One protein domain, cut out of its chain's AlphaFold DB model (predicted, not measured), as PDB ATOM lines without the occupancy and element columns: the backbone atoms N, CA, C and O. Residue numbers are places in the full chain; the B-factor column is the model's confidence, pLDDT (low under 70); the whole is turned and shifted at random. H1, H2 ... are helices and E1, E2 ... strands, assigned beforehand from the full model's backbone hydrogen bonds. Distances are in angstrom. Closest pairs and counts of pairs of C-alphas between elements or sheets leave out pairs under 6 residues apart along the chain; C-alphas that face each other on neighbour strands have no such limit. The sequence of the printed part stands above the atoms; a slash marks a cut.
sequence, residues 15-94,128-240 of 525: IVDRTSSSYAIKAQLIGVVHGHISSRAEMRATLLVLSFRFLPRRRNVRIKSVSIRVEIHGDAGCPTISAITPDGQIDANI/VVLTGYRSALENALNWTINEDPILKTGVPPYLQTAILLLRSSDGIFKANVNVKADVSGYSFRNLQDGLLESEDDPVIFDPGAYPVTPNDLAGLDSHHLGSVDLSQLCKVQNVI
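What this domain is: This is residues 15 to 94 and 128 to 240 of the 525 residues of an uncharacterized protein of Gibberella intermedia (UniProt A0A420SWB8). Two twisted sheets of six strands each stand face to face as a sandwich, their strands at 20 degrees to each other, with the long strands E2, E3 and E9 side by side in one layer and E8, E4 and E10 in the other. The small helix H1 sits near one end of the second layer, H2 packs on the first, and residues 206 to 229, a long stretch with no named element, lie at the outside of the body. The printed part has 193 residues with two named helices and twelve named strands, in the order E1 to E10, H1, E11, H2, E12, and its class is mostly strand. The second sheet runs E6 E7 E8 E4 E10 E11, antiparallel throughout, while the first is branched at E9, with antiparallel neighbour pairs. The whole is compact, with a radius of gyration of the C-alphas of 17.2 A, and only just elongated, spanning 55 by 36 by 31 A.

How they stand to each other: E1, residues 15 to 19, and E2, residues 23 to 36, form an antiparallel hairpin, with N 18 and O 25 2.9 A apart, within hydrogen-bond range. E2 forms another hairpin with E3, residues 44 to 56, where N 33 and O 47 are 2.9 A apart; E1 E2 E3 is a meander, each strand the antiparallel neighbour of the one before. On the other side of E3 from E2 is E9, residues 158 to 167, with N 48 and O 163 2.8 A apart. The pairing of E9 is staggered: on its side away from E3 it pairs with E12, residues 235 to 237, over residues 158 to 160, and with E5, residues 80 to 85, over residues 162 to 166; N 160 and O 235 are 2.8 A apart, as are N 164 and O 83. E5 runs on into E6, residues 88 to 91, across a break of 2 residues at 17 degrees, from one sheet to the other. E6 is an edge strand beside E7, residues 129 to 134, with N 88 and O 132 2.8 A apart. E7 and E8, residues 140 to 146, form a hairpin, with N 131 and O 144 2.8 A apart. E8 neighbours E4, residues 63 to 74, through N 68 and O 143, 2.8 A, and E4 neighbours E10, residues 173 to 183, through N 69 and O 178, 2.8 A. E11, residues 203 to 205, is the other edge strand, with N 205 and O 173 2.8 A apart. In the sandwich, two sheets face to face, the facing parts are 8.3 A centre to centre. H1, residues 190 to 195, only grazes the second sheet with residues 190 to 193. H2, residues 230 to 233, is on the first sheet at a height of 7.0 A, over none of its strands, but only just: 2 of its C-alphas fall on E5 and 2 on E9; its closest C-alpha pair with E9 is Thr 161 and Leu 233, 6.1 A. Every O i to N i+4 pair of H1 is within hydrogen-bond range; H2 is too short for such a pair.

Where its parts are: E1 begins at C-alpha 15 (11.166, -28.313, 33.253). E2 is 39.1 A long, E3 39.7 A, E4 33.2 A, E8 20.2 A, E9 29.2 A and E10 33.1 A. E12 ends at C-alpha 237 (8.090, -47.055, 26.826).

The domain as a whole: The C-alphas farthest apart, those of Arg 40 and Tyr 186, are 56.0 A apart. Residues 95 to 127 are not printed, and C-alphas 94 and 128 are 9.7 A apart across the cut. The links E8 to E9 and E11 to H2 are long. The mean pLDDT of the printed part is 76.6; 54 residues are under 70, among them 184 to 199 and 211 to 220.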
ATOM      1  N   ILE A  15       9.919 -28.858  33.820       84.75
ATOM      2  CA  ILE A  15      11.166 -28.313  33.253       84.75
ATOM      3  C   ILE A  15      10.901 -27.724  31.864       84.75
ATOM      4  O   ILE A  15      11.198 -26.559  31.608       84.75
ATOM      5  N   VAL A  16      10.284 -28.513  30.989       83.06
ATOM      6  CA  VAL A  16       9.922 -28.107  29.629       83.06
ATOM      7  C   VAL A  16       8.448 -28.420  29.436       83.06
ATOM      8  O   VAL A  16       8.011 -29.529  29.731       83.06
ATOM      9  N   ASP A  17       7.690 -27.457  28.931       80.50
ATOM     10  CA  ASP A  17       6.338 -27.680  28.423       80.50
ATOM     11  C   ASP A  17       6.214 -26.925  27.100       80.50
ATOM     12  O   ASP A  17       5.955 -25.718  27.047       80.50
ATOM     13  N   ARG A  18       6.537 -27.639  26.020       73.62
ATOM     14  CA  ARG A  18       6.517 -27.121  24.655       73.62
ATOM     15  C   ARG A  18       5.386 -27.795  23.922       73.62
ATOM     16  O   ARG A  18       5.433 -28.988  23.639       73.62
ATOM     17  N   THR A  19       4.375 -27.010  23.594       65.81
ATOM     18  CA  THR A  19       3.239 -27.486  22.819       65.81
ATOM     19  C   THR A  19       3.217 -26.768  21.481       65.81
ATOM     20  O   THR A  19       3.009 -25.562  21.406       65.81
ATOM     21  N   SER A  20       3.413 -27.541  20.419       60.19
ATOM     22  CA  SER A  20       3.263 -27.115  19.033       60.19
ATOM     23  C   SER A  20       1.900 -27.565  18.486       60.19
ATOM     24  O   SER A  20       1.111 -28.274  19.125       60.19
ATOM     25  N   SER A  21       1.602 -27.154  17.255       54.72
ATOM     26  CA  SER A  21       0.446 -27.630  16.489       54.72
ATOM     27  C   SER A  21       0.620 -29.054  15.932       54.72
ATOM     28  O   SER A  21      -0.361 -29.641  15.468       54.72
ATOM     29  N   SER A  22       1.847 -29.590  15.938       55.06
ATOM     30  CA  SER A  22       2.187 -30.941  15.449       55.06
ATOM     31  C   SER A  22       2.496 -31.937  16.563       55.06
ATOM     32  O   SER A  22       2.195 -33.119  16.419       55.06
ATOM     33  N   TYR A  23       3.109 -31.477  17.647       71.50
ATOM     34  CA  TYR A  23       3.640 -32.323  18.706       71.50
ATOM     35  C   TYR A  23       3.627 -31.569  20.041       71.50
ATOM     36  O   TYR A  23       3.476 -30.347  20.064       71.50
ATOM     37  N   ALA A  24       3.774 -32.284  21.148       76.31
ATOM     38  CA  ALA A  24       4.061 -31.712  22.453       76.31
ATOM     39  C   ALA A  24       5.240 -32.453  23.090       76.31
ATOM     40  O   ALA A  24       5.328 -33.677  23.007       76.31
ATOM     41  N   ILE A  25       6.136 -31.698  23.717       83.06
ATOM     42  CA  ILE A  25       7.259 -32.213  24.494       83.06
ATOM     43  C   ILE A  25       7.092 -31.717  25.916       83.06
ATOM     44  O   ILE A  25       7.019 -30.509  26.157       83.06
ATOM     45  N   LYS A  26       7.070 -32.656  26.856       88.00
ATOM     46  CA  LYS A  26       7.067 -32.347  28.284       88.00
ATOM     47  C   LYS A  26       8.301 -32.950  28.926       88.00
ATOM     48  O   LYS A  26       8.557 -34.132  28.729       88.00
ATOM     49  N   ALA A  27       9.040 -32.159  29.693       88.69
ATOM     50  CA  ALA A  27      10.128 -32.635  30.536       88.69
ATOM     51  C   ALA A  27       9.821 -32.314  31.997       88.69
ATOM     52  O   ALA A  27       9.405 -31.196  32.313       88.69
ATOM     53  N   GLN A  28      10.040 -33.280  32.881       90.00
ATOM     54  CA  GLN A  28       9.799 -33.140  34.312       90.00
ATOM     55  C   GLN A  28      10.998 -33.611  35.131       90.00
ATOM     56  O   GLN A  28      11.629 -34.615  34.796       90.00
ATOM     57  N   LEU A  29      11.272 -32.897  36.223       89.06
ATOM     58  CA  LEU A  29      12.119 -33.348  37.315       89.06
ATOM     59  C   LEU A  29      11.287 -34.315  38.152       89.06
ATOM     60  O   LEU A  29      10.369 -33.912  38.864       89.06
ATOM     61  N   ILE A  30      11.578 -35.600  38.007       86.25
ATOM     62  CA  ILE A  30      10.874 -36.668  38.711       86.25
ATOM     63  C   ILE A  30      11.500 -36.890  40.082       86.25
ATOM     64  O   ILE A  30      10.773 -37.100  41.046       86.25
ATOM     65  N   GLY A  31      12.824 -36.762  40.192       85.94
ATOM     66  CA  GLY A  31      13.477 -36.778  41.490       85.94
ATOM     67  C   GLY A  31      14.789 -36.015  41.550       85.94
ATOM     68  O   GLY A  31      15.521 -35.926  40.565       85.94
ATOM     69  N   VAL A  32      15.082 -35.483  42.732       89.50
ATOM     70  CA  VAL A  32      16.373 -34.906  43.101       89.50
ATOM     71  C   VAL A  32      16.750 -35.368  44.502       89.50
ATOM     72  O   VAL A  32      15.977 -35.217  45.448       89.50
ATOM     73  N   VAL A  33      17.947 -35.941  44.628       88.88
ATOM     74  CA  VAL A  33      18.511 -36.378  45.909       88.88
ATOM     75  C   VAL A  33      19.892 -35.765  46.075       88.88
ATOM     76  O   VAL A  33      20.816 -36.072  45.319       88.88
ATOM     77  N   HIS A  34      20.033 -34.903  47.076       89.56
ATOM     78  CA  HIS A  34      21.308 -34.329  47.489       89.56
ATOM     79  C   HIS A  34      21.953 -35.206  48.562       89.56
ATOM     80  O   HIS A  34      21.282 -35.678  49.479       89.56
ATOM     81  N   GLY A  35      23.257 -35.449  48.439       88.38
ATOM     82  CA  GLY A  35      23.927 -36.417  49.293       88.38
ATOM     83  C   GLY A  35      25.438 -36.473  49.116       88.38
ATOM     84  O   GLY A  35      26.076 -35.491  48.734       88.38
ATOM     85  N   HIS A  36      26.006 -37.644  49.387       88.44
ATOM     86  CA  HIS A  36      27.429 -37.944  49.245       88.44
ATOM     87  C   HIS A  36      27.635 -39.099  48.274       88.44
ATOM     88  O   HIS A  36      26.810 -40.010  48.183       88.44
ATOM     89  N   ILE A  37      28.762 -39.082  47.558       87.06
ATOM     90  CA  ILE A  37      29.106 -40.176  46.646       87.06
ATOM     91  C   ILE A  37      29.337 -41.483  47.413       87.06
ATOM     92  O   ILE A  37      29.009 -42.563  46.932       87.06
ATOM     93  N   SER A  38      29.883 -41.388  48.626       84.81
ATOM     94  CA  SER A  38      30.059 -42.518  49.526       84.81
ATOM     95  C   SER A  38      30.047 -42.061  50.980       84.81
ATOM     96  O   SER A  38      30.379 -40.916  51.269       84.81
ATOM     97  N   SER A  39      29.769 -42.980  51.904       75.50
ATOM     98  CA  SER A  39      29.661 -42.685  53.335       75.50
ATOM     99  C   SER A  39      31.001 -42.332  53.988       75.50
ATOM    100  O   SER A  39      31.035 -41.879  55.128       75.50
ATOM    101  N   ARG A  40      32.114 -42.554  53.275       69.38
ATOM    102  CA  ARG A  40      33.484 -42.294  53.739       69.38
ATOM    103  C   ARG A  40      34.141 -41.090  53.069       69.38
ATOM    104  O   ARG A  40      35.129 -40.591  53.596       69.38
ATOM    105  N   ALA A  41      33.654 -40.668  51.903       69.31
ATOM    106  CA  ALA A  41      34.226 -39.550  51.166       69.31
ATOM    107  C   ALA A  41      33.434 -38.275  51.462       69.31
ATOM    108  O   ALA A  41      32.217 -38.259  51.310       69.31
ATOM    109  N   GLU A  42      34.125 -37.177  51.766       75.94
ATOM    110  CA  GLU A  42      33.505 -35.843  51.880       75.94
ATOM    111  C   GLU A  42      33.011 -35.291  50.529       75.94
ATOM    112  O   GLU A  42      32.485 -34.181  50.443       75.94
ATOM    113  N   MET A  43      33.183 -36.055  49.447       84.94
ATOM    114  CA  MET A  43      32.753 -35.654  48.120       84.94
ATOM    115  C   MET A  43      31.228 -35.735  48.011       84.94
ATOM    116  O   MET A  43      30.617 -36.808  48.041       84.94
ATOM    117  N   ARG A  44      30.626 -34.556  47.884       89.81
ATOM    118  CA  ARG A  44      29.185 -34.364  47.763       89.81
ATOM    119  C   ARG A  44      28.710 -34.751  46.370       89.81
ATOM    120  O   ARG A  44      29.423 -34.569  45.382       89.81
ATOM    121  N   ALA A  45      27.486 -35.249  46.292       91.12
ATOM    122  CA  ALA A  45      26.857 -35.640  45.044       91.12
ATOM    123  C   ALA A  45      25.387 -35.207  44.993       91.12
ATOM    124  O   ALA A  45      24.765 -34.908  46.016       91.12
ATOM    125  N   THR A  46      24.844 -35.158  43.782       91.56
ATOM    126  CA  THR A  46      23.411 -34.992  43.534       91.56
ATOM    127  C   THR A  46      22.972 -35.983  42.465       91.56
ATOM    128  O   THR A  46      23.571 -36.024  41.392       91.56
ATOM    129  N   LEU A  47      21.914 -36.741  42.739       91.44
ATOM    130  CA  LEU A  47      21.226 -37.567  41.753       91.44
ATOM    131  C   LEU A  47      20.017 -36.799  41.209       91.44
ATOM    132  O   LEU A  47      19.172 -36.360  41.986       91.44
ATOM    133  N   LEU A  48      19.932 -36.662  39.888       92.25
ATOM    134  CA  LEU A  48      18.788 -36.089  39.180       92.25
ATOM    135  C   LEU A  48      18.104 -37.180  38.360       92.25
ATOM    136  O   LEU A  48      18.780 -37.909  37.641       92.25
ATOM    137  N   VAL A  49      16.778 -37.254  38.424       91.50
ATOM    138  CA  VAL A  49      15.955 -38.146  37.598       91.50
ATOM    139  C   VAL A  49      14.997 -37.297  36.778       91.50
ATOM    140  O   VAL A  49      14.178 -36.554  37.325       91.50
ATOM    141  N   LEU A  50      15.108 -37.409  35.458       92.25
ATOM    142  CA  LEU A  50      14.343 -36.632  34.491       92.25
ATOM    143  C   LEU A  50      13.442 -37.564  33.686       92.25
ATOM    144  O   LEU A  50      13.861 -38.650  33.289       92.25
ATOM    145  N   SER A  51      12.221 -37.121  33.397       91.69
ATOM    146  CA  SER A  51      11.358 -37.795  32.427       91.69
ATOM    147  C   SER A  51      10.972 -36.873  31.289       91.69
ATOM    148  O   SER A  51      10.644 -35.710  31.525       91.69
ATOM    149  N   PHE A  52      10.916 -37.431  30.092       90.56
ATOM    150  CA  PHE A  52      10.529 -36.776  28.860       90.56
ATOM    151  C   PHE A  52       9.342 -37.516  28.247       90.56
ATOM    152  O   PHE A  52       9.334 -38.744  28.174       90.56
ATOM    153  N   ARG A  53       8.335 -36.761  27.810       88.38
ATOM    154  CA  ARG A  53       7.188 -37.256  27.047       88.38
ATOM    155  C   ARG A  53       7.187 -36.613  25.667       88.38
ATOM    156  O   ARG A  53       7.208 -35.384  25.573       88.38
ATOM    157  N   PHE A  54       7.124 -37.437  24.627       85.69
ATOM    158  CA  PHE A  54       7.127 -37.047  23.218       85.69
ATOM    159  C   PHE A  54       5.783 -37.413  22.597       85.69
ATOM    160  O   PHE A  54       5.502 -38.571  22.302       85.69
ATOM    161  N   LEU A  55       4.914 -36.422  22.439       81.75
ATOM    162  CA  LEU A  55       3.516 -36.645  22.094       81.75
ATOM    163  C   LEU A  55       3.229 -36.106  20.690       81.75
ATOM    164  O   LEU A  55       3.067 -34.893  20.531       81.75
ATOM    165  N   PRO A  56       3.133 -36.953  19.652       70.81
ATOM    166  CA  PRO A  56       2.600 -36.509  18.372       70.81
ATOM    167  C   PRO A  56       1.126 -36.098  18.541       70.81
ATOM    168  O   PRO A  56       0.313 -36.852  19.067       70.81
ATOM    169  N   ARG A  57       0.751 -34.889  18.100       63.16
ATOM    170  CA  ARG A  57      -0.629 -34.362  18.230       63.16
ATOM    171  C   ARG A  57      -1.493 -34.601  16.992       63.16
ATOM    172  O   ARG A  57      -2.692 -34.328  17.017       63.16
ATOM    173  N   ARG A  58      -0.913 -35.086  15.891       59.38
ATOM    174  CA  ARG A  58      -1.630 -35.408  14.647       59.38
ATOM    175  C   ARG A  58      -1.367 -36.854  14.255       59.38
ATOM    176  O   ARG A  58      -0.228 -37.291  14.286       59.38
ATOM    177  N   ARG A  59      -2.408 -37.548  13.780       55.00
ATOM    178  CA  ARG A  59      -2.331 -38.962  13.360       55.00
ATOM    179  C   ARG A  59      -1.295 -39.242  12.261       55.00
ATOM    180  O   ARG A  59      -0.782 -40.345  12.200       55.00
ATOM    181  N   ASN A  60      -0.974 -38.245  11.433       57.28
ATOM    182  CA  ASN A  60      -0.021 -38.377  10.321       57.28
ATOM    183  C   ASN A  60       1.335 -37.705  10.608       57.28
ATOM    184  O   ASN A  60       2.104 -37.462   9.683       57.28
ATOM    185  N   VAL A  61       1.601 -37.336  11.863       66.81
ATOM    186  CA  VAL A  61       2.876 -36.747  12.282       66.81
ATOM    187  C   VAL A  61       3.534 -37.696  13.265       66.81
ATOM    188  O   VAL A  61       2.947 -38.032  14.288       66.81
ATOM    189  N   ARG A  62       4.772 -38.074  12.977       71.56
ATOM    190  CA  ARG A  62       5.663 -38.774  13.900       71.56
ATOM    191  C   ARG A  62       6.856 -37.884  14.225       71.56
ATOM    192  O   ARG A  62       7.252 -37.050  13.410       71.56
ATOM    193  N   ILE A  63       7.412 -38.047  15.416       80.81
ATOM    194  CA  ILE A  63       8.661 -37.394  15.812       80.81
ATOM    195  C   ILE A  63       9.790 -38.322  15.362       80.81
ATOM    196  O   ILE A  63       9.884 -39.439  15.857       80.81
ATOM    197  N   LYS A  64      10.587 -37.892  14.381       80.75
ATOM    198  CA  LYS A  64      11.654 -38.688  13.756       80.75
ATOM    199  C   LYS A  64      12.905 -38.734  14.621       80.75
ATOM    200  O   LYS A  64      13.574 -39.755  14.674       80.75
ATOM    201  N   SER A  65      13.240 -37.628  15.275       82.50
ATOM    202  CA  SER A  65      14.378 -37.585  16.183       82.50
ATOM    203  C   SER A  65      14.166 -36.567  17.288       82.50
ATOM    204  O   SER A  65      13.389 -35.621  17.150       82.50
ATOM    205  N   VAL A  66      14.849 -36.778  18.407       87.12
ATOM    206  CA  VAL A  66      14.879 -35.851  19.537       87.12
ATOM    207  C   VAL A  66      16.315 -35.712  20.011       87.12
ATOM    208  O   VAL A  66      16.995 -36.713  20.204       87.12
ATOM    209  N   SER A  67      16.754 -34.479  20.243       87.56
ATOM    210  CA  SER A  67      18.021 -34.137  20.879       87.56
ATOM    211  C   SER A  67      17.756 -33.387  22.183       87.56
ATOM    212  O   SER A  67      17.104 -32.343  22.192       87.56
ATOM    213  N   ILE A  68      18.232 -33.938  23.294       90.62
ATOM    214  CA  ILE A  68      18.110 -33.387  24.643       90.62
ATOM    215  C   ILE A  68      19.504 -32.969  25.082       90.62
ATOM    216  O   ILE A  68      20.376 -33.821  25.220       90.62
ATOM    217  N   ARG A  69      19.701 -31.683  25.351       89.94
ATOM    218  CA  ARG A  69      20.942 -31.125  25.884       89.94
ATOM    219  C   ARG A  69      20.710 -30.627  27.301       89.94
ATOM    220  O   ARG A  69      19.778 -29.859  27.535       89.94
ATOM    221  N   VAL A  70      21.558 -31.047  28.233       90.38
ATOM    222  CA  VAL A  70      21.534 -30.560  29.618       90.38
ATOM    223  C   VAL A  70      22.873 -29.925  29.941       90.38
ATOM    224  O   VAL A  70      23.911 -30.552  29.741       90.38
ATOM    225  N   GLU A  71      22.844 -28.699  30.451       90.94
ATOM    226  CA  GLU A  71      24.035 -27.940  30.823       90.94
ATOM    227  C   GLU A  71      23.955 -27.477  32.273       90.94
ATOM    228  O   GLU A  71      23.012 -26.793  32.675       90.94
ATOM    229  N   ILE A  72      24.971 -27.820  33.055       90.69
ATOM    230  CA  ILE A  72      25.053 -27.521  34.480       90.69
ATOM    231  C   ILE A  72      25.932 -26.293  34.700       90.69
ATOM    232  O   ILE A  72      27.012 -26.169  34.130       90.69
ATOM    233  N   HIS A  73      25.444 -25.378  35.530       88.69
ATOM    234  CA  HIS A  73      26.078 -24.099  35.831       88.69
ATOM    235  C   HIS A  73      26.094 -23.887  37.346       88.69
ATOM    236  O   HIS A  73      25.105 -24.172  38.014       88.69
ATOM    237  N   GLY A  74      27.175 -23.351  37.907       83.75
ATOM    238  CA  GLY A  74      27.241 -23.000  39.326       83.75
ATOM    239  C   GLY A  74      28.235 -21.874  39.578       83.75
ATOM    240  O   GLY A  74      29.304 -21.853  38.971       83.75
ATOM    241  N   ASP A  75      27.877 -20.955  40.474       71.81
ATOM    242  CA  ASP A  75      28.654 -19.732  40.719       71.81
ATOM    243  C   ASP A  75      29.938 -20.009  41.527       71.81
ATOM    244  O   ASP A  75      30.967 -19.374  41.309       71.81
ATOM    245  N   ALA A  76      29.906 -20.994  42.436       63.94
ATOM    246  CA  ALA A  76      31.030 -21.378  43.293       63.94
ATOM    247  C   ALA A  76      31.272 -22.896  43.248       63.94
ATOM    248  O   ALA A  76      30.739 -23.655  44.062       63.94
ATOM    249  N   GLY A  77      32.098 -23.339  42.298       67.94
ATOM    250  CA  GLY A  77      32.411 -24.755  42.104       67.94
ATOM    251  C   GLY A  77      31.290 -25.485  41.368       67.94
ATOM    252  O   GLY A  77      30.510 -26.220  41.972       67.94
ATOM    253  N   CYS A  78      31.209 -25.229  40.059       81.38
ATOM    254  CA  CYS A  78      30.229 -25.830  39.163       81.38
ATOM    255  C   CYS A  78      30.239 -27.364  39.299       81.38
ATOM    256  O   CYS A  78      31.313 -27.960  39.182       81.38
ATOM    257  N   PRO A  79      29.081 -28.006  39.541       88.25
ATOM    258  CA  PRO A  79      29.019 -29.457  39.607       88.25
ATOM    259  C   PRO A  79      29.486 -30.104  38.303       88.25
ATOM    260  O   PRO A  79      29.138 -29.621  37.224       88.25
ATOM    261  N   THR A  80      30.213 -31.214  38.414       89.94
ATOM    262  CA  THR A  80      30.692 -31.992  37.266       89.94
ATOM    263  C   THR A  80      29.863 -33.253  37.078       89.94
ATOM    264  O   THR A  80      29.376 -33.860  38.037       89.94
ATOM    265  N   ILE A  81      29.672 -33.665  35.825       90.19
ATOM    266  CA  ILE A  81      28.864 -34.841  35.497       90.19
ATOM    267  C   ILE A  81      29.717 -36.104  35.662       90.19
ATOM    268  O   ILE A  81      30.579 -36.408  34.835       90.19
ATOM    269  N   SER A  82      29.449 -36.886  36.709       89.69
ATOM    270  CA  SER A  82      30.175 -38.134  36.965       89.69
ATOM    271  C   SER A  82      29.636 -39.303  36.161       89.69
ATOM    272  O   SER A  82      30.435 -40.061  35.607       89.69
ATOM    273  N   ALA A  83      28.314 -39.447  36.077       89.25
ATOM    274  CA  ALA A  83      27.681 -40.537  35.345       89.25
ATOM    275  C   ALA A  83      26.300 -40.130  34.816       89.25
ATOM    276  O   ALA A  83      25.634 -39.262  35.381       89.25
ATOM    277  N   ILE A  84      25.887 -40.763  33.721       91.75
ATOM    278  CA  ILE A  84      24.590 -40.563  33.067       91.75
ATOM    279  C   ILE A  84      24.001 -41.924  32.686       91.75
ATOM    280  O   ILE A  84      24.727 -42.913  32.622       91.75
ATOM    281  N   THR A  85      22.701 -41.984  32.415       88.06
ATOM    282  CA  THR A  85      22.054 -43.205  31.911       88.06
ATOM    283  C   THR A  85      21.008 -42.869  30.848       88.06
ATOM    284  O   THR A  85      20.138 -42.047  31.110       88.06
ATOM    285  N   PRO A  86      21.048 -43.458  29.648       87.31
ATOM    286  CA  PRO A  86      22.134 -44.293  29.152       87.31
ATOM    287  C   PRO A  86      23.415 -43.475  28.924       87.31
ATOM    288  O   PRO A  86      23.349 -42.282  28.617       87.31
ATOM    289  N   ASP A  87      24.566 -44.132  29.085       86.44
ATOM    290  CA  ASP A  87      25.875 -43.674  28.603       86.44
ATOM    291  C   ASP A  87      26.275 -44.607  27.451       86.44
ATOM    292  O   ASP A  87      26.374 -45.822  27.637       86.44
ATOM    293  N   GLY A  88      26.418 -44.067  26.244       82.25
ATOM    294  CA  GLY A  88      26.539 -44.835  25.008       82.25
ATOM    295  C   GLY A  88      25.199 -45.119  24.324       82.25
ATOM    296  O   GLY A  88      24.211 -44.412  24.520       82.25
ATOM    297  N   GLN A  89      25.191 -46.128  23.455       81.50
ATOM    298  CA  GLN A  89      24.063 -46.467  22.589       81.50
ATOM    299  C   GLN A  89      23.269 -47.647  23.162       81.50
ATOM    300  O   GLN A  89      23.856 -48.685  23.467       81.50
ATOM    301  N   ILE A  90      21.947 -47.506  23.261       80.94
ATOM    302  CA  ILE A  90      21.027 -48.594  23.601       80.94
ATOM    303  C   ILE A  90      19.906 -48.708  22.565       80.94
ATOM    304  O   ILE A  90      19.440 -47.704  22.017       80.94
ATOM    305  N   ASP A  91      19.453 -49.937  22.333       73.81
ATOM    306  CA  ASP A  91      18.273 -50.210  21.519       73.81
ATOM    307  C   ASP A  91      17.013 -50.001  22.367       73.81
ATOM    308  O   ASP A  91      16.810 -50.645  23.395       73.81
ATOM    309  N   ALA A  92      16.155 -49.083  21.931       64.94
ATOM    310  CA  ALA A  92      14.936 -48.690  22.635       64.94
ATOM    311  C   ALA A  92      13.729 -49.610  22.342       64.94
ATOM    312  O   ALA A  92      12.646 -49.416  22.895       64.94
ATOM    313  N   ASN A  93      13.913 -50.637  21.506       60.12
ATOM    314  CA  ASN A  93      12.919 -51.675  21.230       60.12
ATOM    315  C   ASN A  93      12.923 -52.742  22.337       60.12
ATOM    316  O   ASN A  93      13.284 -53.890  22.100       60.12
ATOM    317  N   ILE A  94      12.515 -52.385  23.555       46.59
ATOM    318  CA  ILE A  94      12.237 -53.382  24.599       46.59
ATOM    319  C   ILE A  94      10.729 -53.635  24.609       46.59
ATOM    320  O   ILE A  94       9.993 -53.118  25.446       46.59
ATOM    321  N   VAL A 128      14.904 -48.562  17.037       68.50
ATOM    322  CA  VAL A 128      15.021 -47.209  17.595       68.50
ATOM    323  C   VAL A 128      16.312 -47.146  18.406       68.50
ATOM    324  O   VAL A 128      16.530 -47.972  19.294       68.50
ATOM    325  N   VAL A 129      17.138 -46.138  18.135       78.31
ATOM    326  CA  VAL A 129      18.435 -45.959  18.793       78.31
ATOM    327  C   VAL A 129      18.381 -44.770  19.747       78.31
ATOM    328  O   VAL A 129      18.093 -43.650  19.319       78.31
ATOM    329  N   LEU A 130      18.702 -45.007  21.021       83.69
ATOM    330  CA  LEU A 130      18.937 -43.970  22.024       83.69
ATOM    331  C   LEU A 130      20.435 -43.901  22.341       83.69
ATOM    332  O   LEU A 130      21.016 -44.865  22.830       83.69
ATOM    333  N   THR A 131      21.050 -42.745  22.100       84.44
ATOM    334  CA  THR A 131      22.474 -42.502  22.351       84.44
ATOM    335  C   THR A 131      22.642 -41.406  23.390       84.44
ATOM    336  O   THR A 131      22.192 -40.283  23.172       84.44
ATOM    337  N   GLY A 132      23.309 -41.705  24.501       84.38
ATOM    338  CA  GLY A 132      23.740 -40.724  25.494       84.38
ATOM    339  C   GLY A 132      25.243 -40.512  25.455       84.38
ATOM    340  O   GLY A 132      25.999 -41.467  25.305       84.38
ATOM    341  N   TYR A 133      25.697 -39.272  25.587       85.25
ATOM    342  CA  TYR A 133      27.114 -38.983  25.777       85.25
ATOM    343  C   TYR A 133      27.317 -37.694  26.567       85.25
ATOM    344  O   TYR A 133      26.487 -36.781  26.572       85.25
ATOM    345  N   ARG A 134      28.468 -37.613  27.230       84.38
ATOM    346  CA  ARG A 134      28.931 -36.413  27.930       84.38
ATOM    347  C   ARG A 134      29.780 -35.569  26.987       84.38
ATOM    348  O   ARG A 134      30.546 -36.101  26.185       84.38
ATOM    349  N   SER A 135      29.626 -34.253  27.062       76.00
ATOM    350  CA  SER A 135      30.460 -33.320  26.310       76.00
ATOM    351  C   SER A 135      31.893 -33.333  26.847       76.00
ATOM    352  O   SER A 135      32.120 -33.568  28.031       76.00
ATOM    353  N   ALA A 136      32.862 -33.033  25.979       59.62
ATOM    354  CA  ALA A 136      34.271 -32.899  26.362       59.62
ATOM    355  C   ALA A 136      34.514 -31.740  27.351       59.62
ATOM    356  O   ALA A 136      35.522 -31.722  28.051       59.62
ATOM    357  N   LEU A 137      33.586 -30.780  27.412       59.00
ATOM    358  CA  LEU A 137      33.485 -29.795  28.486       59.00
ATOM    359  C   LEU A 137      32.591 -30.412  29.577       59.00
ATOM    360  O   LEU A 137      31.397 -30.588  29.344       59.00
ATOM    361  N   GLU A 138      33.162 -30.755  30.736       64.81
ATOM    362  CA  GLU A 138      32.629 -31.676  31.776       64.81
ATOM    363  C   GLU A 138      31.250 -31.341  32.404       64.81
ATOM    364  O   GLU A 138      30.771 -32.060  33.286       64.81
ATOM    365  N   ASN A 139      30.580 -30.284  31.941       81.81
ATOM    366  CA  ASN A 139      29.342 -29.754  32.516       81.81
ATOM    367  C   ASN A 139      28.139 -29.830  31.564       81.81
ATOM    368  O   ASN A 139      27.082 -29.282  31.873       81.81
ATOM    369  N   ALA A 140      28.272 -30.491  30.410       87.25
ATOM    370  CA  ALA A 140      27.162 -30.702  29.486       87.25
ATOM    371  C   ALA A 140      27.029 -32.168  29.066       87.25
ATOM    372  O   ALA A 140      28.017 -32.889  28.931       87.25
ATOM    373  N   LEU A 141      25.799 -32.602  28.813       91.44
ATOM    374  CA  LEU A 141      25.482 -33.915  28.252       91.44
ATOM    375  C   LEU A 141      24.448 -33.788  27.142       91.44
ATOM    376  O   LEU A 141      23.715 -32.797  27.072       91.44
ATOM    377  N   ASN A 142      24.392 -34.814  26.297       89.12
ATOM    378  CA  ASN A 142      23.410 -34.930  25.235       89.12
ATOM    379  C   ASN A 142      22.823 -36.341  25.191       89.12
ATOM    380  O   ASN A 142      23.564 -37.325  25.216       89.12
ATOM    381  N   TRP A 143      21.504 -36.427  25.036       91.75
ATOM    382  CA  TRP A 143      20.819 -37.639  24.591       91.75
ATOM    383  C   TRP A 143      20.193 -37.407  23.227       91.75
ATOM    384  O   TRP A 143      19.597 -36.363  22.977       91.75
ATOM    385  N   THR A 144      20.320 -38.377  22.330       87.31
ATOM    386  CA  THR A 144      19.686 -38.354  21.013       87.31
ATOM    387  C   THR A 144      18.895 -39.632  20.805       87.31
ATOM    388  O   THR A 144      19.427 -40.720  20.994       87.31
ATOM    389  N   ILE A 145      17.633 -39.491  20.414       87.75
ATOM    390  CA  ILE A 145      16.747 -40.600  20.060       87.75
ATOM    391  C   ILE A 145      16.437 -40.478  18.581       87.75
ATOM    392  O   ILE A 145      16.009 -39.410  18.148       87.75
ATOM    393  N   ASN A 146      16.622 -41.553  17.826       82.06
ATOM    394  CA  ASN A 146      16.277 -41.599  16.411       82.06
ATOM    395  C   ASN A 146      15.233 -42.683  16.160       82.06
ATOM    396  O   ASN A 146      15.326 -43.781  16.711       82.06
ATOM    397  N   GLU A 147      14.242 -42.356  15.332       80.00
ATOM    398  CA  GLU A 147      13.242 -43.310  14.880       80.00
ATOM    399  C   GLU A 147      13.890 -44.471  14.135       80.00
ATOM    400  O   GLU A 147      14.968 -44.354  13.550       80.00
ATOM    401  N   ASP A 148      13.174 -45.585  14.120       74.44
ATOM    402  CA  ASP A 148      13.536 -46.724  13.303       74.44
ATOM    403  C   ASP A 148      13.505 -46.330  11.805       74.44
ATOM    404  O   ASP A 148      12.439 -45.956  11.296       74.44
ATOM    405  N   PRO A 149      14.632 -46.419  11.069       64.12
ATOM    406  CA  PRO A 149      14.695 -45.996   9.668       64.12
ATOM    407  C   PRO A 149      13.862 -46.870   8.716       64.12
ATOM    408  O   PRO A 149      13.511 -46.417   7.622       64.12
ATOM    409  N   ILE A 150      13.542 -48.108   9.110       61.00
ATOM    410  CA  ILE A 150      12.717 -49.044   8.339       61.00
ATOM    411  C   ILE A 150      11.244 -48.887   8.711       61.00
ATOM    412  O   ILE A 150      10.418 -48.666   7.825       61.00
ATOM    413  N   LEU A 151      10.908 -49.002   9.999       64.81
ATOM    414  CA  LEU A 151       9.520 -48.988  10.467       64.81
ATOM    415  C   LEU A 151       8.913 -47.583  10.426       64.81
ATOM    416  O   LEU A 151       7.705 -47.458  10.230       64.81
ATOM    417  N   LYS A 152       9.733 -46.530  10.573       69.94
ATOM    418  CA  LYS A 152       9.307 -45.119  10.550       69.94
ATOM    419  C   LYS A 152       8.089 -44.878  11.445       69.94
ATOM    420  O   LYS A 152       7.128 -44.215  11.057       69.94
ATOM    421  N   THR A 153       8.112 -45.462  12.640       67.88
ATOM    422  CA  THR A 153       7.036 -45.381  13.638       67.88
ATOM    423  C   THR A 153       7.157 -44.154  14.541       67.88
ATOM    424  O   THR A 153       6.252 -43.885  15.325       67.88
ATOM    425  N   GLY A 154       8.237 -43.377  14.405       73.25
ATOM    426  CA  GLY A 154       8.608 -42.308  15.325       73.25
ATOM    427  C   GLY A 154       9.392 -42.808  16.540       73.25
ATOM    428  O   GLY A 154       9.563 -44.010  16.743       73.25
ATOM    429  N   VAL A 155       9.892 -41.864  17.338       84.44
ATOM    430  CA  VAL A 155      10.553 -42.153  18.617       84.44
ATOM    431  C   VAL A 155       9.538 -42.619  19.677       84.44
ATOM    432  O   VAL A 155       8.369 -42.223  19.614       84.44
ATOM    433  N   PRO A 156       9.967 -43.411  20.677       85.19
ATOM    434  CA  PRO A 156       9.137 -43.814  21.803       85.19
ATOM    435  C   PRO A 156       8.529 -42.598  22.514       85.19
ATOM    436  O   PRO A 156       9.231 -41.607  22.704       85.19
ATOM    437  N   PRO A 157       7.260 -42.647  22.945       82.75
ATOM    438  CA  PRO A 157       6.582 -41.527  23.588       82.75
ATOM    439  C   PRO A 157       7.104 -41.175  24.984       82.75
ATOM    440  O   PRO A 157       6.779 -40.094  25.480       82.75
ATOM    441  N   TYR A 158       7.878 -42.042  25.640       87.50
ATOM    442  CA  TYR A 158       8.383 -41.804  26.991       87.50
ATOM    443  C   TYR A 158       9.842 -42.236  27.158       87.50
ATOM    444  O   TYR A 158      10.214 -43.354  26.796       87.50
ATOM    445  N   LEU A 159      10.636 -41.354  27.771       90.00
ATOM    446  CA  LEU A 159      12.009 -41.604  28.208       90.00
ATOM    447  C   LEU A 159      12.192 -41.129  29.654       90.00
ATOM    448  O   LEU A 159      11.982 -39.957  29.954       90.00
ATOM    449  N   GLN A 160      12.671 -42.005  30.528       91.44
ATOM    450  CA  GLN A 160      13.228 -41.669  31.835       91.44
ATOM    451  C   GLN A 160      14.746 -41.848  31.804       91.44
ATOM    452  O   GLN A 160      15.251 -42.832  31.260       91.44
ATOM    453  N   THR A 161      15.466 -40.904  32.397       91.81
ATOM    454  CA  THR A 161      16.929 -40.879  32.469       91.81
ATOM    455  C   THR A 161      17.382 -40.320  33.818       91.81
ATOM    456  O   THR A 161      16.601 -39.696  34.542       91.81
ATOM    457  N   ALA A 162      18.644 -40.549  34.171       91.25
ATOM    458  CA  ALA A 162      19.252 -40.045  35.388       91.25
ATOM    459  C   ALA A 162      20.667 -39.493  35.159       91.25
ATOM    460  O   ALA A 162      21.396 -39.914  34.256       91.25
ATOM    461  N   ILE A 163      21.042 -38.538  36.009       93.19
ATOM    462  CA  ILE A 163      22.334 -37.850  36.010       93.19
ATOM    463  C   ILE A 163      22.882 -37.887  37.432       93.19
ATOM    464  O   ILE A 163      22.194 -37.487  38.372       93.19
ATOM    465  N   LEU A 164      24.132 -38.311  37.585       92.44
ATOM    466  CA  LEU A 164      24.877 -38.213  38.831       92.44
ATOM    467  C   LEU A 164      25.910 -37.088  38.723       92.44
ATOM    468  O   LEU A 164      26.833 -37.144  37.908       92.44
ATOM    469  N   LEU A 165      25.748 -36.073  39.567       92.38
ATOM    470  CA  LEU A 165      26.619 -34.905  39.649       92.38
ATOM    471  C   LEU A 165      27.539 -35.008  40.863       92.38
ATOM    472  O   LEU A 165      27.088 -35.384  41.944       92.38
ATOM    473  N   LEU A 166      28.797 -34.601  40.707       90.94
ATOM    474  CA  LEU A 166      29.733 -34.373  41.806       90.94
ATOM    475  C   LEU A 166      29.799 -32.887  42.110       90.94
ATOM    476  O   LEU A 166      29.865 -32.057  41.207       90.94
ATOM    477  N   ARG A 167      29.779 -32.548  43.397       89.44
ATOM    478  CA  ARG A 167      29.768 -31.165  43.865       89.44
ATOM    479  C   ARG A 167      30.977 -30.906  44.747       89.44
ATOM    480  O   ARG A 167      31.234 -31.643  45.697       89.44
ATOM    481  N   SER A 168      31.684 -29.816  44.473       85.75
ATOM    482  CA  SER A 168      32.751 -29.316  45.347       85.75
ATOM    483  C   SER A 168      32.220 -28.468  46.510       85.75
ATOM    484  O   SER A 168      32.942 -28.242  47.477       85.75
ATOM    485  N   SER A 169      30.973 -27.987  46.433       85.25
ATOM    486  CA  SER A 169      30.333 -27.133  47.441       85.25
ATOM    487  C   SER A 169      28.828 -27.434  47.571       85.25
ATOM    488  O   SER A 169      28.241 -28.086  46.705       85.25
ATOM    489  N   ASP A 170      28.191 -26.948  48.643       84.75
ATOM    490  CA  ASP A 170      26.720 -26.892  48.792       84.75
ATOM    491  C   ASP A 170      26.124 -25.593  48.217       84.75
ATOM    492  O   ASP A 170      25.040 -25.171  48.603       84.75
ATOM    493  N   GLY A 171      26.838 -24.939  47.296       86.38
ATOM    494  CA  GLY A 171      26.321 -23.772  46.597       86.38
ATOM    495  C   GLY A 171      25.142 -24.119  45.688       86.38
ATOM    496  O   GLY A 171      25.047 -25.227  45.151       86.38
ATOM    497  N   ILE A 172      24.266 -23.136  45.486       90.12
ATOM    498  CA  ILE A 172      23.179 -23.218  44.511       90.12
ATOM    499  C   ILE A 172      23.776 -23.394  43.111       90.12
ATOM    500  O   ILE A 172      24.738 -22.721  42.730       90.12
ATOM    501  N   PHE A 173      23.174 -24.285  42.333       91.00
ATOM    502  CA  PHE A 173      23.541 -24.518  40.941       91.00
ATOM    503  C   PHE A 173      22.288 -24.584  40.068       91.00
ATOM    504  O   PHE A 173      21.161 -24.632  40.557       91.00
ATOM    505  N   LYS A 174      22.473 -24.524  38.755       91.81
ATOM    506  CA  LYS A 174      21.406 -24.404  37.766       91.81
ATOM    507  C   LYS A 174      21.598 -25.426  36.656       91.81
ATOM    508  O   LYS A 174      22.734 -25.708  36.281       91.81
ATOM    509  N   ALA A 175      20.502 -25.946  36.111       90.44
ATOM    510  CA  ALA A 175      20.527 -26.752  34.895       90.44
ATOM    511  C   ALA A 175      19.680 -26.112  33.796       90.44
ATOM    512  O   ALA A 175      18.481 -25.883  33.981       90.44
ATOM    513  N   ASN A 176      20.299 -25.886  32.641       89.25
ATOM    514  CA  ASN A 176      19.606 -25.549  31.405       89.25
ATOM    515  C   ASN A 176      19.288 -26.845  30.668       89.25
ATOM    516  O   ASN A 176      20.192 -27.616  30.356       89.25
ATOM    517  N   VAL A 177      18.008 -27.091  30.399       88.44
ATOM    518  CA  VAL A 177      17.546 -28.272  29.664       88.44
ATOM    519  C   VAL A 177      16.930 -27.801  28.356       88.44
ATOM    520  O   VAL A 177      15.868 -27.183  28.352       88.44
ATOM    521  N   ASN A 178      17.588 -28.099  27.241       85.12
ATOM    522  CA  ASN A 178      17.102 -27.787  25.903       85.12
ATOM    523  C   ASN A 178      16.688 -29.081  25.198       85.12
ATOM    524  O   ASN A 178      17.453 -30.042  25.161       85.12
ATOM    525  N   VAL A 179      15.478 -29.111  24.643       84.25
ATOM    526  CA  VAL A 179      14.974 -30.256  23.878       84.25
ATOM    527  C   VAL A 179      14.587 -29.797  22.480       84.25
ATOM    528  O   VAL A 179      13.715 -28.941  22.322       84.25
ATOM    529  N   LYS A 180      15.215 -30.398  21.470       83.19
ATOM    530  CA  LYS A 180      14.937 -30.189  20.046       83.19
ATOM    531  C   LYS A 180      14.346 -31.461  19.461       83.19
ATOM    532  O   LYS A 180      14.831 -32.545  19.766       83.19
ATOM    533  N   ALA A 181      13.320 -31.346  18.629       79.56
ATOM    534  CA  ALA A 181      12.705 -32.491  17.971       79.56
ATOM    535  C   ALA A 181      12.545 -32.240  16.475       79.56
ATOM    536  O   ALA A 181      12.193 -31.140  16.064       79.56
ATOM    537  N   ASP A 182      12.772 -33.279  15.679       74.44
ATOM    538  CA  ASP A 182      12.501 -33.299  14.247       74.44
ATOM    539  C   ASP A 182      11.251 -34.147  13.986       74.44
ATOM    540  O   ASP A 182      11.084 -35.225  14.557       74.44
ATOM    541  N   VAL A 183      10.355 -33.682  13.118       70.12
ATOM    542  CA  VAL A 183       9.051 -34.311  12.857       70.12
ATOM    543  C   VAL A 183       8.863 -34.649  11.382       70.12
ATOM    544  O   VAL A 183       9.440 -34.032  10.494       70.12
ATOM    545  N   SER A 184       8.065 -35.674  11.097       52.53
ATOM    546  CA  SER A 184       7.759 -36.087   9.728       52.53
ATOM    547  C   SER A 184       6.756 -35.155   9.050       52.53
ATOM    548  O   SER A 184       5.769 -34.753   9.672       52.53
ATOM    549  N   GLY A 185       6.935 -34.945   7.745       47.00
ATOM    550  CA  GLY A 185       6.185 -33.967   6.951       47.00
ATOM    551  C   GLY A 185       7.029 -32.708   6.760       47.00
ATOM    552  O   GLY A 185       7.737 -32.309   7.680       47.00
ATOM    553  N   TYR A 186       7.030 -32.149   5.545       38.16
ATOM    554  CA  TYR A 186       8.035 -31.166   5.134       38.16
ATOM    555  C   TYR A 186       8.128 -29.938   6.054       38.16
ATOM    556  O   TYR A 186       7.163 -29.455   6.653       38.16
ATOM    557  N   SER A 187       9.383 -29.520   6.191       37.41
ATOM    558  CA  SER A 187       9.962 -28.678   7.224       37.41
ATOM    559  C   SER A 187       9.702 -27.183   6.988       37.41
ATOM    560  O   SER A 187      10.608 -26.460   6.582       37.41
ATOM    561  N   PHE A 188       8.497 -26.690   7.303       31.44
ATOM    562  CA  PHE A 188       8.272 -25.254   7.590       31.44
ATOM    563  C   PHE A 188       8.096 -24.939   9.084       31.44
ATOM    564  O   PHE A 188       7.881 -23.796   9.471       31.44
ATOM    565  N   ARG A 189       8.187 -25.943   9.965       42.22
ATOM    566  CA  ARG A 189       7.914 -25.761  11.407       42.22
ATOM    567  C   ARG A 189       9.151 -25.580  12.280       42.22
ATOM    568  O   ARG A 189       9.008 -25.036  13.367       42.22
ATOM    569  N   ASN A 190      10.344 -25.877  11.762       36.28
ATOM    570  CA  ASN A 190      11.604 -25.548  12.440       36.28
ATOM    571  C   ASN A 190      11.830 -24.021  12.543       36.28
ATOM    572  O   ASN A 190      12.651 -23.576  13.336       36.28
ATOM    573  N   LEU A 191      11.072 -23.220  11.780       33.88
ATOM    574  CA  LEU A 191      11.097 -21.753  11.804       33.88
ATOM    575  C   LEU A 191      10.243 -21.179  12.950       33.88
ATOM    576  O   LEU A 191      10.652 -20.231  13.615       33.88
ATOM    577  N   GLN A 192       9.119 -21.825  13.291       36.25
ATOM    578  CA  GLN A 192       8.365 -21.501  14.516       36.25
ATOM    579  C   GLN A 192       9.134 -21.893  15.782       36.25
ATOM    580  O   GLN A 192       9.045 -21.187  16.786       36.25
ATOM    581  N   ASP A 193       9.903 -22.982  15.718       37.59
ATOM    582  CA  ASP A 193      10.708 -23.443  16.847       37.59
ATOM    583  C   ASP A 193      11.923 -22.536  17.110       37.59
ATOM    584  O   ASP A 193      12.365 -22.504  18.248       37.59
ATOM    585  N   GLY A 194      12.401 -21.753  16.127       35.34
ATOM    586  CA  GLY A 194      13.448 -20.728  16.301       35.34
ATOM    587  C   GLY A 194      12.929 -19.337  16.709       35.34
ATOM    588  O   GLY A 194      13.566 -18.643  17.497       35.34
ATOM    589  N   LEU A 195      11.748 -18.931  16.225       29.91
ATOM    590  CA  LEU A 195      11.142 -17.615  16.509       29.91
ATOM    591  C   LEU A 195      10.473 -17.517  17.897       29.91
ATOM    592  O   LEU A 195      10.157 -16.416  18.352       29.91
ATOM    593  N   LEU A 196      10.267 -18.652  18.576       34.31
ATOM    594  CA  LEU A 196       9.721 -18.755  19.936       34.31
ATOM    595  C   LEU A 196      10.677 -19.462  20.920       34.31
ATOM    596  O   LEU A 196      10.223 -19.915  21.976       34.31
ATOM    597  N   GLU A 197      11.989 -19.515  20.644       43.38
ATOM    598  CA  GLU A 197      12.999 -19.853  21.666       43.38
ATOM    599  C   GLU A 197      13.139 -18.700  22.675       43.38
ATOM    600  O   GLU A 197      14.191 -18.096  22.851       43.38
ATOM    601  N   SER A 198      12.068 -18.371  23.389       47.53
ATOM    602  CA  SER A 198      12.274 -17.853  24.729       47.53
ATOM    603  C   SER A 198      12.758 -19.044  25.557       47.53
ATOM    604  O   SER A 198      11.966 -19.953  25.832       47.53
ATOM    605  N   GLU A 199      14.060 -19.089  25.843       62.72
ATOM    606  CA  GLU A 199      14.674 -20.154  26.636       62.72
ATOM    607  C   GLU A 199      13.878 -20.369  27.932       62.72
ATOM    608  O   GLU A 199      13.482 -19.413  28.604       62.72
ATOM    609  N   ASP A 200      13.578 -21.634  28.242       76.19
ATOM    610  CA  ASP A 200      12.960 -21.995  29.515       76.19
ATOM    611  C   ASP A 200      13.925 -21.596  30.642       76.19
ATOM    612  O   ASP A 200      15.136 -21.786  30.511       76.19
ATOM    613  N   ASP A 201      13.408 -21.043  31.744       81.81
ATOM    614  CA  ASP A 201      14.288 -20.598  32.826       81.81
ATOM    615  C   ASP A 201      15.114 -21.788  33.359       81.81
ATOM    616  O   ASP A 201      14.580 -22.899  33.480       81.81
ATOM    617  N   PRO A 202      16.387 -21.593  33.743       85.62
ATOM    618  CA  PRO A 202      17.176 -22.645  34.375       85.62
ATOM    619  C   PRO A 202      16.442 -23.242  35.575       85.62
ATOM    620  O   PRO A 202      15.896 -22.507  36.404       85.62
ATOM    621  N   VAL A 203      16.487 -24.567  35.722       87.88
ATOM    622  CA  VAL A 203      16.056 -25.220  36.964       87.88
ATOM    623  C   VAL A 203      17.104 -24.920  38.027       87.88
ATOM    624  O   VAL A 203      18.271 -25.267  37.845       87.88
ATOM    625  N   ILE A 204      16.702 -24.259  39.111       89.06
ATOM    626  CA  ILE A 204      17.598 -23.886  40.207       89.06
ATOM    627  C   ILE A 204      17.572 -24.993  41.261       89.06
ATOM    628  O   ILE A 204      16.506 -25.374  41.728       89.06
ATOM    629  N   PHE A 205      18.733 -25.507  41.645       89.19
ATOM    630  CA  PHE A 205      18.877 -26.540  42.664       89.19
ATOM    631  C   PHE A 205      19.557 -25.964  43.895       89.19
ATOM    632  O   PHE A 205      20.644 -25.387  43.798       89.19
ATOM    633  N   ASP A 206      18.921 -26.159  45.045       88.00
ATOM    634  CA  ASP A 206      19.474 -25.829  46.350       88.00
ATOM    635  C   ASP A 206      19.816 -27.133  47.088       88.00
ATOM    636  O   ASP A 206      18.902 -27.836  47.520       88.00
ATOM    637  N   PRO A 207      21.110 -27.469  47.255       86.00
ATOM    638  CA  PRO A 207      21.532 -28.641  48.020       86.00
ATOM    639  C   PRO A 207      21.023 -28.698  49.469       86.00
ATOM    640  O   PRO A 207      21.053 -29.775  50.062       86.00
ATOM    641  N   GLY A 208      20.598 -27.566  50.045       80.31
ATOM    642  CA  GLY A 208      19.990 -27.487  51.375       80.31
ATOM    643  C   GLY A 208      18.482 -27.764  51.407       80.31
ATOM    644  O   GLY A 208      17.915 -27.872  52.497       80.31
ATOM    645  N   ALA A 209      17.827 -27.883  50.249       77.19
ATOM    646  CA  ALA A 209      16.398 -28.149  50.153       77.19
ATOM    647  C   ALA A 209      16.059 -29.631  50.385       77.19
ATOM    648  O   ALA A 209      16.888 -30.532  50.227       77.19
ATOM    649  N   TYR A 210      14.800 -29.894  50.747       70.25
ATOM    650  CA  TYR A 210      14.306 -31.262  50.891       70.25
ATOM    651  C   TYR A 210      14.319 -31.997  49.542       70.25
ATOM    652  O   TYR A 210      14.004 -31.395  48.509       70.25
ATOM    653  N   PRO A 211      14.655 -33.300  49.536       68.56
ATOM    654  CA  PRO A 211      14.697 -34.077  48.311       68.56
ATOM    655  C   PRO A 211      13.293 -34.229  47.722       68.56
ATOM    656  O   PRO A 211      12.311 -34.428  48.441       68.56
ATOM    657  N   VAL A 212      13.204 -34.184  46.394       69.25
ATOM    658  CA  VAL A 212      11.991 -34.567  45.666       69.25
ATOM    659  C   VAL A 212      12.176 -36.032  45.298       69.25
ATOM    660  O   VAL A 212      13.003 -36.350  44.450       69.25
ATOM    661  N   THR A 213      11.466 -36.946  45.954       66.12
ATOM    662  CA  THR A 213      11.587 -38.388  45.681       66.12
ATOM    663  C   THR A 213      10.252 -38.969  45.213       66.12
ATOM    664  O   THR A 213       9.269 -38.871  45.947       66.12
ATOM    665  N   PRO A 214      10.197 -39.623  44.040       59.59
ATOM    666  CA  PRO A 214       9.143 -40.574  43.704       59.59
ATOM    667  C   PRO A 214       9.104 -41.725  44.708       59.59
ATOM    668  O   PRO A 214      10.121 -42.049  45.323       59.59
ATOM    669  N   ASN A 215       7.971 -42.426  44.774       55.22
ATOM    670  CA  ASN A 215       7.843 -43.662  45.554       55.22
ATOM    671  C   ASN A 215       8.895 -44.722  45.158       55.22
ATOM    672  O   ASN A 215       9.386 -45.432  46.028       55.22
ATOM    673  N   ASP A 216       9.306 -44.773  43.884       53.53
ATOM    674  CA  ASP A 216      10.350 -45.681  43.373       53.53
ATOM    675  C   ASP A 216      11.769 -45.359  43.897       53.53
ATOM    676  O   ASP A 216      12.668 -46.186  43.780       53.53
ATOM    677  N   LEU A 217      11.988 -44.165  44.465       59.44
ATOM    678  CA  LEU A 217      13.248 -43.755  45.108       59.44
ATOM    679  C   LEU A 217      13.142 -43.750  46.644       59.44
ATOM    680  O   LEU A 217      14.081 -43.332  47.329       59.44
ATOM    681  N   ALA A 218      12.012 -44.195  47.206       56.12
ATOM    682  CA  ALA A 218      11.817 -44.275  48.647       56.12
ATOM    683  C   ALA A 218      12.737 -45.361  49.238       56.12
ATOM    684  O   ALA A 218      12.527 -46.553  49.029       56.12
ATOM    685  N   GLY A 219      13.771 -44.940  49.971       60.16
ATOM    686  CA  GLY A 219      14.771 -45.834  50.574       60.16
ATOM    687  C   GLY A 219      16.181 -45.716  49.991       60.16
ATOM    688  O   GLY A 219      17.065 -46.459  50.412       60.16
ATOM    689  N   LEU A 220      16.414 -44.789  49.055       68.69
ATOM    690  CA  LEU A 220      17.757 -44.482  48.565       68.69
ATOM    691  C   LEU A 220      18.628 -43.903  49.698       68.69
ATOM    692  O   LEU A 220      18.233 -42.935  50.352       68.69
ATOM    693  N   ASP A 221      19.820 -44.463  49.915       74.69
ATOM    694  CA  ASP A 221      20.778 -43.930  50.891       74.69
ATOM    695  C   ASP A 221      21.457 -42.669  50.335       74.69
ATOM    696  O   ASP A 221      22.328 -42.734  49.461       74.69
ATOM    697  N   SER A 222      21.074 -41.502  50.858       77.50
ATOM    698  CA  SER A 222      21.670 -40.215  50.488       77.50
ATOM    699  C   SER A 222      23.153 -40.110  50.868       77.50
ATOM    700  O   SER A 222      23.856 -39.241  50.355       77.50
ATOM    701  N   HIS A 223      23.685 -41.003  51.704       79.62
ATOM    702  CA  HIS A 223      25.112 -41.067  52.017       79.62
ATOM    703  C   HIS A 223      25.905 -41.976  51.067       79.62
ATOM    704  O   HIS A 223      27.127 -42.059  51.197       79.62
ATOM    705  N   HIS A 224      25.260 -42.645  50.105       85.12
ATOM    706  CA  HIS A 224      25.926 -43.591  49.208       85.12
ATOM    707  C   HIS A 224      25.410 -43.530  47.761       85.12
ATOM    708  O   HIS A 224      25.144 -44.549  47.129       85.12
ATOM    709  N   LEU A 225      25.312 -42.324  47.190       84.75
ATOM    710  CA  LEU A 225      24.777 -42.126  45.835       84.75
ATOM    711  C   LEU A 225      25.617 -42.788  44.728       84.75
ATOM    712  O   LEU A 225      25.098 -43.061  43.650       84.75
ATOM    713  N   GLY A 226      26.898 -43.072  44.976       82.38
ATOM    714  CA  GLY A 226      27.785 -43.712  44.002       82.38
ATOM    715  C   GLY A 226      27.500 -45.194  43.753       82.38
ATOM    716  O   GLY A 226      27.967 -45.724  42.750       82.38
ATOM    717  N   SER A 227      26.747 -45.869  44.628       83.25
ATOM    718  CA  SER A 227      26.349 -47.271  44.424       83.25
ATOM    719  C   SER A 227      25.002 -47.427  43.726       83.25
ATOM    720  O   SER A 227      24.536 -48.552  43.555       83.25
ATOM    721  N   VAL A 228      24.327 -46.322  43.406       84.19
ATOM    722  CA  VAL A 228      23.021 -46.364  42.751       84.19
ATOM    723  C   VAL A 228      23.216 -46.856  41.324       84.19
ATOM    724  O   VAL A 228      23.943 -46.250  40.538       84.19
ATOM    725  N   ASP A 229      22.545 -47.952  40.984       83.56
ATOM    726  CA  ASP A 229      22.533 -48.468  39.622       83.56
ATOM    727  C   ASP A 229      21.656 -47.575  38.737       83.56
ATOM    728  O   ASP A 229      20.434 -47.718  38.667       83.56
ATOM    729  N   LEU A 230      22.300 -46.623  38.059       84.25
ATOM    730  CA  LEU A 230      21.629 -45.681  37.165       84.25
ATOM    731  C   LEU A 230      20.888 -46.398  36.021       84.25
ATOM    732  O   LEU A 230      19.910 -45.858  35.506       84.25
ATOM    733  N   SER A 231      21.289 -47.607  35.616       81.75
ATOM    734  CA  SER A 231      20.608 -48.325  34.528       81.75
ATOM    735  C   SER A 231      19.150 -48.659  34.872       81.75
ATOM    736  O   SER A 231      18.282 -48.549  34.010       81.75
ATOM    737  N   GLN A 232      18.847 -48.921  36.150       82.75
ATOM    738  CA  GLN A 232      17.487 -49.191  36.643       82.75
ATOM    739  C   GLN A 232      16.579 -47.955  36.619       82.75
ATOM    740  O   GLN A 232      15.353 -48.066  36.674       82.75
ATOM    741  N   LEU A 233      17.177 -46.765  36.531       83.69
ATOM    742  CA  LEU A 233      16.460 -45.498  36.417       83.69
ATOM    743  C   LEU A 233      16.204 -45.103  34.958       83.69
ATOM    744  O   LEU A 233      15.490 -44.125  34.724       83.69
ATOM    745  N   CYS A 234      16.746 -45.845  33.986       85.38
ATOM    746  CA  CYS A 234      16.414 -45.666  32.581       85.38
ATOM    747  C   CYS A 234      15.159 -46.471  32.232       85.38
ATOM    748  O   CYS A 234      15.118 -47.688  32.400       85.38
ATOM    749  N   LYS A 235      14.119 -45.789  31.746       85.94
ATOM    750  CA  LYS A 235      12.876 -46.424  31.289       85.94
ATOM    751  C   LYS A 235      12.525 -45.866  29.916       85.94
ATOM    752  O   LYS A 235      12.451 -44.652  29.757       85.94
ATOM    753  N   VAL A 236      12.281 -46.735  28.943       81.94
ATOM    754  CA  VAL A 236      11.773 -46.358  27.617       81.94
ATOM    755  C   VAL A 236      10.480 -47.124  27.385       81.94
ATOM    756  O   VAL A 236      10.448 -48.333  27.594       81.94
ATOM    757  N   GLN A 237       9.402 -46.430  27.020       78.44
ATOM    758  CA  GLN A 237       8.090 -47.055  26.826       78.44
ATOM    759  C   GLN A 237       7.498 -46.661  25.477       78.44
ATOM    760  O   GLN A 237       7.497 -45.485  25.114       78.44
ATOM    761  N   ASN A 238       6.967 -47.662  24.769       62.94
ATOM    762  CA  ASN A 238       6.313 -47.519  23.463       62.94
ATOM    763  C   ASN A 238       4.795 -47.280  23.561       62.94
ATOM    764  O   ASN A 238       4.162 -46.945  22.563       62.94
ATOM    765  N   VAL A 239       4.214 -47.423  24.755       52.50
ATOM    766  CA  VAL A 239       2.788 -47.231  25.047       52.50
ATOM    767  C   VAL A 239       2.676 -46.319  26.266       52.50
ATOM    768  O   VAL A 239       3.418 -46.492  27.229       52.50
ATOM    769  N   ILE A 240       1.789 -45.328  26.206       49.31
ATOM    770  CA  ILE A 240       1.445 -44.483  27.353       49.31
ATOM    771  C   ILE A 240       0.236 -45.146  28.016       49.31
ATOM    772  O   ILE A 240      -0.760 -45.355  27.326       49.31
TER     773      ILE A 240